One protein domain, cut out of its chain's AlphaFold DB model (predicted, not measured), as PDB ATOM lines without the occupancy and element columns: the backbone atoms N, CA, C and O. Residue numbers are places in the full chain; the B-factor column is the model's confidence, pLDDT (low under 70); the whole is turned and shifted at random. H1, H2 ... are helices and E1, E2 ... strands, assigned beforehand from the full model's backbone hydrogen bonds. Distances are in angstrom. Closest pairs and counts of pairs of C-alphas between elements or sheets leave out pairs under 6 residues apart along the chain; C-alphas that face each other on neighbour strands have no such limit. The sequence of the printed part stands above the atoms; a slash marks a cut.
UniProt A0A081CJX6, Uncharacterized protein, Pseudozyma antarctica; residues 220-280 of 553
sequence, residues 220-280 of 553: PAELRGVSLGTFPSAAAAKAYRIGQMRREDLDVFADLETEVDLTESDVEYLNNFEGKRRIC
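What this domain is: This is residues 220 to 280 of the 553 residues of an uncharacterized protein of Pseudozyma antarctica (UniProt A0A081CJX6). What is the main shape? Helix H1 makes the middle of the domain, with a small hairpin of two antiparallel strands, E1 and E2, packed on it, the four-residue H2 packed on its residues 242 to 246, and the longest helix, H3, packed at a steep angle on its residues 235 to 240. The far end of H3 with the last residue, residues 275 to 280, sticks out free. How large and of what make-up is it? The printed part has 61 residues with two named strands and three named helices in the order E1, E2, H1, H2, H3, a mixed class of helices and strands, and the sheet's order is E1 - E2. It is compact, with a radius of gyration of the C-alphas of 11.4 A and spans of 28 by 27 by 18 A.

Where its parts are: Where are the strands? E1 is residues 220 to 223, 10.3 A long from first to last C-alpha, and begins with C-alpha 220 at (-44.863, -23.109, 2.696). E2 is residues 226 to 231, 14.6 A long. Where are the helices? H1 is residues 234 to 247, 19.9 A long, with C-alpha 234 at (-41.118, -20.074, -3.783). H2 is residues 251 to 254, 4.8 A long. H3 is residues 264 to 279, 23.2 A long, and ends with C-alpha 279 at (-42.914, -6.174, 16.923).

How they stand to each other: How do the strands pair? E1 and E2 form a hairpin and are antiparallel, with 148 degrees between their directions. N 221 and O 229 are 2.9 A apart and N 228 and O 221 are 2.8 A apart, both within hydrogen-bond range. How near is H1 to the strands? The closest C-alphas of E1 and H1 are those of Ala 221 and Ala 237, 5.2 A apart; for E2 and H1 they are those of Phe 231 and Ala 237, 5.4 A apart. How do the helices stand? H1 touches H2, the closest C-alphas being those of Ile 242 and Ala 254 at 5.2 A. H1 touches H3 at a steep tilt of 48 degrees, the same way, the closest C-alphas being those of Ala 236 and Asp 266 at 5.5 A. H2 and H3 are apart, and E2 and H3 are only just apart, with closest C-alphas 8.5 A from each other. What do the helix backbones show? In H1 and H3 every O i to N i+4 pair is within hydrogen-bond range, and H2 is too short for such a pair.

The domain as a whole: How far does it reach? The two C-alphas farthest apart are those of Leu 256 and Ile 279, at 31.7 A. Is the printed part whole? It has no cut, and no link is long; the link from H2 to H3, of 9 residues, is short. Where is confidence low? The mean pLDDT of the printed part is 86.5, and residues 277 to 280 are under 70.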
ATOM      1  N   PRO A 220     -45.381 -22.873   1.354       91.56
ATOM      2  CA  PRO A 220     -44.863 -23.109   2.696       91.56
ATOM      3  C   PRO A 220     -43.338 -23.260   2.662       91.56
ATOM      4  O   PRO A 220     -42.794 -23.954   1.803       91.56
ATOM      5  N   ALA A 221     -42.642 -22.646   3.618       93.00
ATOM      6  CA  ALA A 221     -41.218 -22.882   3.831       93.00
ATOM      7  C   ALA A 221     -41.005 -23.678   5.120       93.00
ATOM      8  O   ALA A 221     -41.541 -23.331   6.171       93.00
ATOM      9  N   GLU A 222     -40.180 -24.717   5.052       93.44
ATOM     10  CA  GLU A 222     -39.727 -25.479   6.213       93.44
ATOM     11  C   GLU A 222     -38.198 -25.509   6.254       93.44
ATOM     12  O   GLU A 222     -37.539 -25.518   5.210       93.44
ATOM     13  N   LEU A 223     -37.633 -25.521   7.461       92.56
ATOM     14  CA  LEU A 223     -36.212 -25.753   7.710       92.56
ATOM     15  C   LEU A 223     -36.094 -26.799   8.817       92.56
ATOM     16  O   LEU A 223     -36.600 -26.598   9.919       92.56
ATOM     17  N   ARG A 224     -35.465 -27.943   8.512       88.38
ATOM     18  CA  ARG A 224     -35.299 -29.080   9.445       88.38
ATOM     19  C   ARG A 224     -36.620 -29.557  10.083       88.38
ATOM     20  O   ARG A 224     -36.659 -29.899  11.261       88.38
ATOM     21  N   GLY A 225     -37.706 -29.558   9.307       89.56
ATOM     22  CA  GLY A 225     -39.042 -29.961   9.767       89.56
ATOM     23  C   GLY A 225     -39.761 -28.924  10.639       89.56
ATOM     24  O   GLY A 225     -40.816 -29.220  11.193       89.56
ATOM     25  N   VAL A 226     -39.209 -27.713  10.781       91.19
ATOM     26  CA  VAL A 226     -39.878 -26.584  11.435       91.19
ATOM     27  C   VAL A 226     -40.471 -25.672  10.364       91.19
ATOM     28  O   VAL A 226     -39.744 -25.149   9.519       91.19
ATOM     29  N   SER A 227     -41.788 -25.455  10.416       93.50
ATOM     30  CA  SER A 227     -42.472 -24.501   9.536       93.50
ATOM     31  C   SER A 227     -42.005 -23.071   9.823       93.50
ATOM     32  O   SER A 227     -42.100 -22.577  10.949       93.50
ATOM     33  N   LEU A 228     -41.489 -22.404   8.791       93.12
ATOM     34  CA  LEU A 228     -41.063 -21.005   8.809       93.12
ATOM     35  C   LEU A 228     -42.199 -20.040   8.427       93.12
ATOM     36  O   LEU A 228     -42.038 -18.830   8.586       93.12
ATOM     37  N   GLY A 229     -43.340 -20.570   7.974       94.69
ATOM     38  CA  GLY A 229     -44.505 -19.818   7.509       94.69
ATOM     39  C   GLY A 229     -44.836 -20.083   6.040       94.69
ATOM     40  O   GLY A 229     -44.219 -20.928   5.388       94.69
ATOM     41  N   THR A 230     -45.830 -19.361   5.529       95.81
ATOM     42  CA  THR A 230     -46.223 -19.341   4.114       95.81
ATOM     43  C   THR A 230     -45.775 -18.037   3.464       95.81
ATOM     44  O   THR A 230     -45.913 -16.966   4.052       95.81
ATOM     45  N   PHE A 231     -45.237 -18.137   2.251       95.88
ATOM     46  CA  PHE A 231     -44.633 -17.041   1.496       95.88
ATOM     47  C   PHE A 231     -45.390 -16.823   0.180       95.88
ATOM     48  O   PHE A 231     -46.017 -17.759  -0.319       95.88
ATOM     49  N   PRO A 232     -45.370 -15.604  -0.384       92.75
ATOM     50  CA  PRO A 232     -46.073 -15.300  -1.632       92.75
ATOM     51  C   PRO A 232     -45.470 -16.026  -2.842       92.75
ATOM     52  O   PRO A 232     -46.178 -16.294  -3.806       92.75
ATOM     53  N   SER A 233     -44.184 -16.376  -2.779       95.25
ATOM     54  CA  SER A 233     -43.472 -17.071  -3.845       95.25
ATOM     55  C   SER A 233     -42.488 -18.099  -3.282       95.25
ATOM     56  O   SER A 233     -41.999 -17.991  -2.148       95.25
ATOM     57  N   ALA A 234     -42.151 -19.094  -4.107       92.00
ATOM     58  CA  ALA A 234     -41.118 -20.074  -3.783       92.00
ATOM     59  C   ALA A 234     -39.738 -19.409  -3.625       92.00
ATOM     60  O   ALA A 234     -38.922 -19.865  -2.820       92.00
ATOM     61  N   ALA A 235     -39.500 -18.314  -4.354       92.94
ATOM     62  CA  ALA A 235     -38.284 -17.517  -4.271       92.94
ATOM     63  C   ALA A 235     -38.149 -16.844  -2.898       92.94
ATOM     64  O   ALA A 235     -37.133 -17.021  -2.226       92.94
ATOM     65  N   ALA A 236     -39.212 -16.190  -2.418       92.06
ATOM     66  CA  ALA A 236     -39.256 -15.601  -1.082       92.06
ATOM     67  C   ALA A 236     -39.107 -16.662   0.025       92.06
ATOM     68  O   ALA A 236     -38.370 -16.455   0.990       92.06
ATOM     69  N   ALA A 237     -39.751 -17.827  -0.129       95.31
ATOM     70  CA  ALA A 237     -39.597 -18.959   0.791       95.31
ATOM     71  C   ALA A 237     -38.140 -19.444   0.883       95.31
ATOM     72  O   ALA A 237     -37.629 -19.676   1.984       95.31
ATOM     73  N   LYS A 238     -37.466 -19.591  -0.265       96.00
ATOM     74  CA  LYS A 238     -36.070 -20.038  -0.342       96.00
ATOM     75  C   LYS A 238     -35.114 -18.982   0.214       96.00
ATOM     76  O   LYS A 238     -34.318 -19.307   1.087       96.00
ATOM     77  N   ALA A 239     -35.254 -17.713  -0.163       95.00
ATOM     78  CA  ALA A 239     -34.425 -16.637   0.384       95.00
ATOM     79  C   ALA A 239     -34.570 -16.491   1.908       95.00
ATOM     80  O   ALA A 239     -33.573 -16.328   2.614       95.00
ATOM     81  N   TYR A 240     -35.785 -16.640   2.451       95.75
ATOM     82  CA  TYR A 240     -35.982 -16.634   3.902       95.75
ATOM     83  C   TYR A 240     -35.298 -17.824   4.595       95.75
ATOM     84  O   TYR A 240     -34.760 -17.674   5.696       95.75
ATOM     85  N   ARG A 241     -35.294 -19.005   3.960       95.50
ATOM     86  CA  ARG A 241     -34.596 -20.194   4.462       95.50
ATOM     87  C   ARG A 241     -33.081 -19.988   4.475       95.50
ATOM     88  O   ARG A 241     -32.470 -20.219   5.515       95.50
ATOM     89  N   ILE A 242     -32.504 -19.487   3.380       93.81
ATOM     90  CA  ILE A 242     -31.075 -19.144   3.280       93.81
ATOM     91  C   ILE A 242     -30.698 -18.135   4.372       93.81
ATOM     92  O   ILE A 242     -29.748 -18.356   5.122       93.81
ATOM     93  N   GLY A 243     -31.498 -17.079   4.551       93.56
ATOM     94  CA  GLY A 243     -31.280 -16.085   5.605       93.56
ATOM     95  C   GLY A 243     -31.353 -16.658   7.026       93.56
ATOM     96  O   GLY A 243     -30.594 -16.238   7.897       93.56
ATOM     97  N   GLN A 244     -32.229 -17.637   7.287       94.88
ATOM     98  CA  GLN A 244     -32.247 -18.353   8.570       94.88
ATOM     99  C   GLN A 244     -31.013 -19.237   8.760       94.88
ATOM    100  O   GLN A 244     -30.448 -19.230   9.847       94.88
ATOM    101  N   MET A 245     -30.568 -19.950   7.721       93.56
ATOM    102  CA  MET A 245     -29.360 -20.778   7.792       93.56
ATOM    103  C   MET A 245     -28.119 -19.934   8.092       93.56
ATOM    104  O   MET A 245     -27.375 -20.275   9.008       93.56
ATOM    105  N   ARG A 246     -27.956 -18.786   7.420       92.62
ATOM    106  CA  ARG A 246     -26.867 -17.834   7.709       92.62
ATOM    107  C   ARG A 246     -26.939 -17.290   9.147       92.62
ATOM    108  O   ARG A 246     -25.923 -17.145   9.807       92.62
ATOM    109  N   ARG A 247     -28.141 -17.049   9.694       90.44
ATOM    110  CA  ARG A 247     -28.314 -16.620  11.104       90.44
ATOM    111  C   ARG A 247     -28.035 -17.715  12.141       90.44
ATOM    112  O   ARG A 247     -27.842 -17.389  13.310       90.44
ATOM    113  N   GLU A 248     -28.076 -18.984  11.745       91.88
ATOM    114  CA  GLU A 248     -27.764 -20.138  12.598       91.88
ATOM    115  C   GLU A 248     -26.306 -20.616  12.437       91.88
ATOM    116  O   GLU A 248     -25.978 -21.704  12.914       91.88
ATOM    117  N   ASP A 249     -25.443 -19.823  11.785       89.88
ATOM    118  CA  ASP A 249     -24.049 -20.157  11.448       89.88
ATOM    119  C   ASP A 249     -23.934 -21.459  10.621       89.88
ATOM    120  O   ASP A 249     -23.048 -22.297  10.821       89.88
ATOM    121  N   LEU A 250     -24.876 -21.670   9.693       90.00
ATOM    122  CA  LEU A 250     -24.940 -22.831   8.797       90.00
ATOM    123  C   LEU A 250     -24.546 -22.466   7.360       90.00
ATOM    124  O   LEU A 250     -25.169 -22.947   6.412       90.00
ATOM    125  N   ASP A 251     -23.513 -21.642   7.194       84.19
ATOM    126  CA  ASP A 251     -23.115 -21.080   5.893       84.19
ATOM    127  C   ASP A 251     -22.828 -22.157   4.840       84.19
ATOM    128  O   ASP A 251     -23.283 -22.056   3.709       84.19
ATOM    129  N   VAL A 252     -22.236 -23.285   5.248       78.75
ATOM    130  CA  VAL A 252     -21.979 -24.435   4.359       78.75
ATOM    131  C   VAL A 252     -23.260 -24.970   3.701       78.75
ATOM    132  O   VAL A 252     -23.218 -25.471   2.583       78.75
ATOM    133  N   PHE A 253     -24.403 -24.893   4.388       81.56
ATOM    134  CA  PHE A 253     -25.694 -25.309   3.834       81.56
ATOM    135  C   PHE A 253     -26.382 -24.187   3.057       81.56
ATOM    136  O   PHE A 253     -27.122 -24.477   2.120       81.56
ATOM    137  N   ALA A 254     -26.136 -22.930   3.431       83.31
ATOM    138  CA  ALA A 254     -26.617 -21.774   2.690       83.31
ATOM    139  C   ALA A 254     -25.975 -21.700   1.297       83.31
ATOM    140  O   ALA A 254     -26.691 -21.488   0.329       83.31
ATOM    141  N   ASP A 255     -24.674 -21.977   1.190       82.44
ATOM    142  CA  ASP A 255     -23.925 -21.923  -0.074       82.44
ATOM    143  C   ASP A 255     -24.304 -23.049  -1.052       82.44
ATOM    144  O   ASP A 255     -24.093 -22.941  -2.259       82.44
ATOM    145  N   LEU A 256     -24.889 -24.140  -0.546       80.50
ATOM    146  CA  LEU A 256     -25.432 -25.220  -1.377       80.50
ATOM    147  C   LEU A 256     -26.787 -24.857  -2.000       80.50
ATOM    148  O   LEU A 256     -27.184 -25.461  -2.999       80.50
ATOM    149  N   GLU A 257     -27.516 -23.894  -1.430       85.38
ATOM    150  CA  GLU A 257     -28.733 -23.365  -2.033       85.38
ATOM    151  C   GLU A 257     -28.366 -22.176  -2.933       85.38
ATOM    152  O   GLU A 257     -27.995 -21.112  -2.454       85.38
ATOM    153  N   THR A 258     -28.503 -22.338  -4.254       83.19
ATOM    154  CA  THR A 258     -28.237 -21.251  -5.214       83.19
ATOM    155  C   THR A 258     -29.023 -19.989  -4.869       83.19
ATOM    156  O   THR A 258     -30.226 -20.078  -4.582       83.19
ATOM    157  N   GLU A 259     -28.360 -18.830  -4.910       79.31
ATOM    158  CA  GLU A 259     -29.013 -17.536  -4.715       79.31
ATOM    159  C   GLU A 259     -30.159 -17.391  -5.723       79.31
ATOM    160  O   GLU A 259     -30.059 -17.817  -6.876       79.31
ATOM    161  N   VAL A 260     -31.305 -16.917  -5.242       86.56
ATOM    162  CA  VAL A 260     -32.516 -16.794  -6.054       86.56
ATOM    163  C   VAL A 260     -32.677 -15.339  -6.437       86.56
ATOM    164  O   VAL A 260     -32.645 -14.483  -5.554       86.56
ATOM    165  N   ASP A 261     -32.923 -15.083  -7.717       85.31
ATOM    166  CA  ASP A 261     -33.322 -13.762  -8.187       85.31
ATOM    167  C   ASP A 261     -34.672 -13.400  -7.563       85.31
ATOM    168  O   ASP A 261     -35.710 -14.004  -7.855       85.31
ATOM    169  N   LEU A 262     -34.646 -12.448  -6.634       87.31
ATOM    170  CA  LEU A 262     -35.836 -11.953  -5.960       87.31
ATOM    171  C   LEU A 262     -36.478 -10.853  -6.794       87.31
ATOM    172  O   LEU A 262     -35.802  -9.930  -7.247       87.31
ATOM    173  N   THR A 263     -37.797 -10.916  -6.949       90.00
ATOM    174  CA  THR A 263     -38.547  -9.787  -7.505       90.00
ATOM    175  C   THR A 263     -38.661  -8.666  -6.466       90.00
ATOM    176  O   THR A 263     -38.553  -8.908  -5.261       90.00
ATOM    177  N   GLU A 264     -38.915  -7.428  -6.898       87.12
ATOM    178  CA  GLU A 264     -39.085  -6.286  -5.980       87.12
ATOM    179  C   GLU A 264     -40.173  -6.543  -4.920       87.12
ATOM    180  O   GLU A 264     -40.006  -6.188  -3.751       87.12
ATOM    181  N   SER A 265     -41.251  -7.242  -5.293       87.12
ATOM    182  CA  SER A 265     -42.335  -7.606  -4.377       87.12
ATOM    183  C   SER A 265     -41.920  -8.668  -3.350       87.12
ATOM    184  O   SER A 265     -42.375  -8.620  -2.203       87.12
ATOM    185  N   ASP A 266     -41.016  -9.587  -3.704       84.75
ATOM    186  CA  ASP A 266     -40.441 -10.553  -2.763       84.75
ATOM    187  C   ASP A 266     -39.551  -9.855  -1.729       84.75
ATOM    188  O   ASP A 266     -39.630 -10.152  -0.533       84.75
ATOM    189  N   VAL A 267     -38.737  -8.892  -2.173       86.56
ATOM    190  CA  VAL A 267     -37.870  -8.093  -1.296       86.56
ATOM    191  C   VAL A 267     -38.711  -7.261  -0.323       86.56
ATOM    192  O   VAL A 267     -38.454  -7.272   0.886       86.56
ATOM    193  N   GLU A 268     -39.756  -6.590  -0.812       89.50
ATOM    194  CA  GLU A 268     -40.672  -5.818   0.032       89.50
ATOM    195  C   GLU A 268     -41.390  -6.715   1.057       89.50
ATOM    196  O   GLU A 268     -41.478  -6.376   2.245       89.50
ATOM    197  N   TYR A 269     -41.856  -7.896   0.632       92.44
ATOM    198  CA  TYR A 269     -42.487  -8.859   1.529       92.44
ATOM    199  C   TYR A 269     -41.534  -9.310   2.640       92.44
ATOM    200  O   TYR A 269     -41.922  -9.301   3.812       92.44
ATOM    201  N   LEU A 270     -40.294  -9.681   2.306       89.19
ATOM    202  CA  LEU A 270     -39.304 -10.155   3.278       89.19
ATOM    203  C   LEU A 270     -38.962  -9.076   4.314       89.19
ATOM    204  O   LEU A 270     -38.973  -9.362   5.517       89.19
ATOM    205  N   ASN A 271     -38.772  -7.828   3.880       87.31
ATOM    206  CA  ASN A 271     -38.531  -6.692   4.774       87.31
ATOM    207  C   ASN A 271     -39.702  -6.473   5.751       87.31
ATOM    208  O   ASN A 271     -39.511  -6.333   6.966       87.31
ATOM    209  N   ASN A 272     -40.938  -6.530   5.247       88.50
ATOM    210  CA  ASN A 272     -42.145  -6.397   6.064       88.50
ATOM    211  C   ASN A 272     -42.361  -7.591   7.011       88.50
ATOM    212  O   ASN A 272     -42.848  -7.426   8.138       88.50
ATOM    213  N   PHE A 273     -41.996  -8.798   6.584       85.75
ATOM    214  CA  PHE A 273     -42.111 -10.021   7.376       85.75
ATOM    215  C   PHE A 273     -41.165 -10.003   8.588       85.75
ATOM    216  O   PHE A 273     -41.566 -10.356   9.705       85.75
ATOM    217  N   GLU A 274     -39.931  -9.519   8.413       77.75
ATOM    218  CA  GLU A 274     -38.982  -9.341   9.517       77.75
ATOM    219  C   GLU A 274     -39.423  -8.251  10.505       77.75
ATOM    220  O   GLU A 274     -39.342  -8.453  11.726       77.75
ATOM    221  N   GLY A 275     -39.967  -7.138  10.000       70.75
ATOM    222  CA  GLY A 275     -40.531  -6.066  10.822       70.75
ATOM    223  C   GLY A 275     -41.642  -6.561  11.755       70.75
ATOM    224  O   GLY A 275     -41.618  -6.295  12.961       70.75
ATOM    225  N   LYS A 276     -42.570  -7.379  11.241       70.12
ATOM    226  CA  LYS A 276     -43.681  -7.943  12.031       70.12
ATOM    227  C   LYS A 276     -43.207  -8.899  13.135       70.12
ATOM    228  O   LYS A 276     -43.734  -8.844  14.245       70.12
ATOM    229  N   ARG A 277     -42.174  -9.725  12.904       63.75
ATOM    230  CA  ARG A 277     -41.621 -10.608  13.959       63.75
ATOM    231  C   ARG A 277     -40.897  -9.839  15.066       63.75
ATOM    232  O   ARG A 277     -40.944 -10.276  16.219       63.75
ATOM    233  N   ARG A 278     -40.260  -8.706  14.750       52.28
ATOM    234  CA  ARG A 278     -39.628  -7.844  15.767       52.28
ATOM    235  C   ARG A 278     -40.667  -7.189  16.680       52.28
ATOM    236  O   ARG A 278     -40.459  -7.158  17.888       52.28
ATOM    237  N   ILE A 279     -41.819  -6.784  16.144       46.94
ATOM    238  CA  ILE A 279     -42.914  -6.174  16.923       46.94
ATOM    239  C   ILE A 279     -43.523  -7.159  17.943       46.94
ATOM    240  O   ILE A 279     -43.957  -6.749  19.019       46.94
ATOM    241  N   CYS A 280     -43.490  -8.469  17.674       44.66
ATOM    242  CA  CYS A 280     -43.993  -9.494  18.599       44.66
ATOM    243  C   CYS A 280     -43.021  -9.866  19.738       44.66
ATOM    244  O   CYS A 280     -43.407 -10.601  20.649       44.66
TER     245      CYS A 280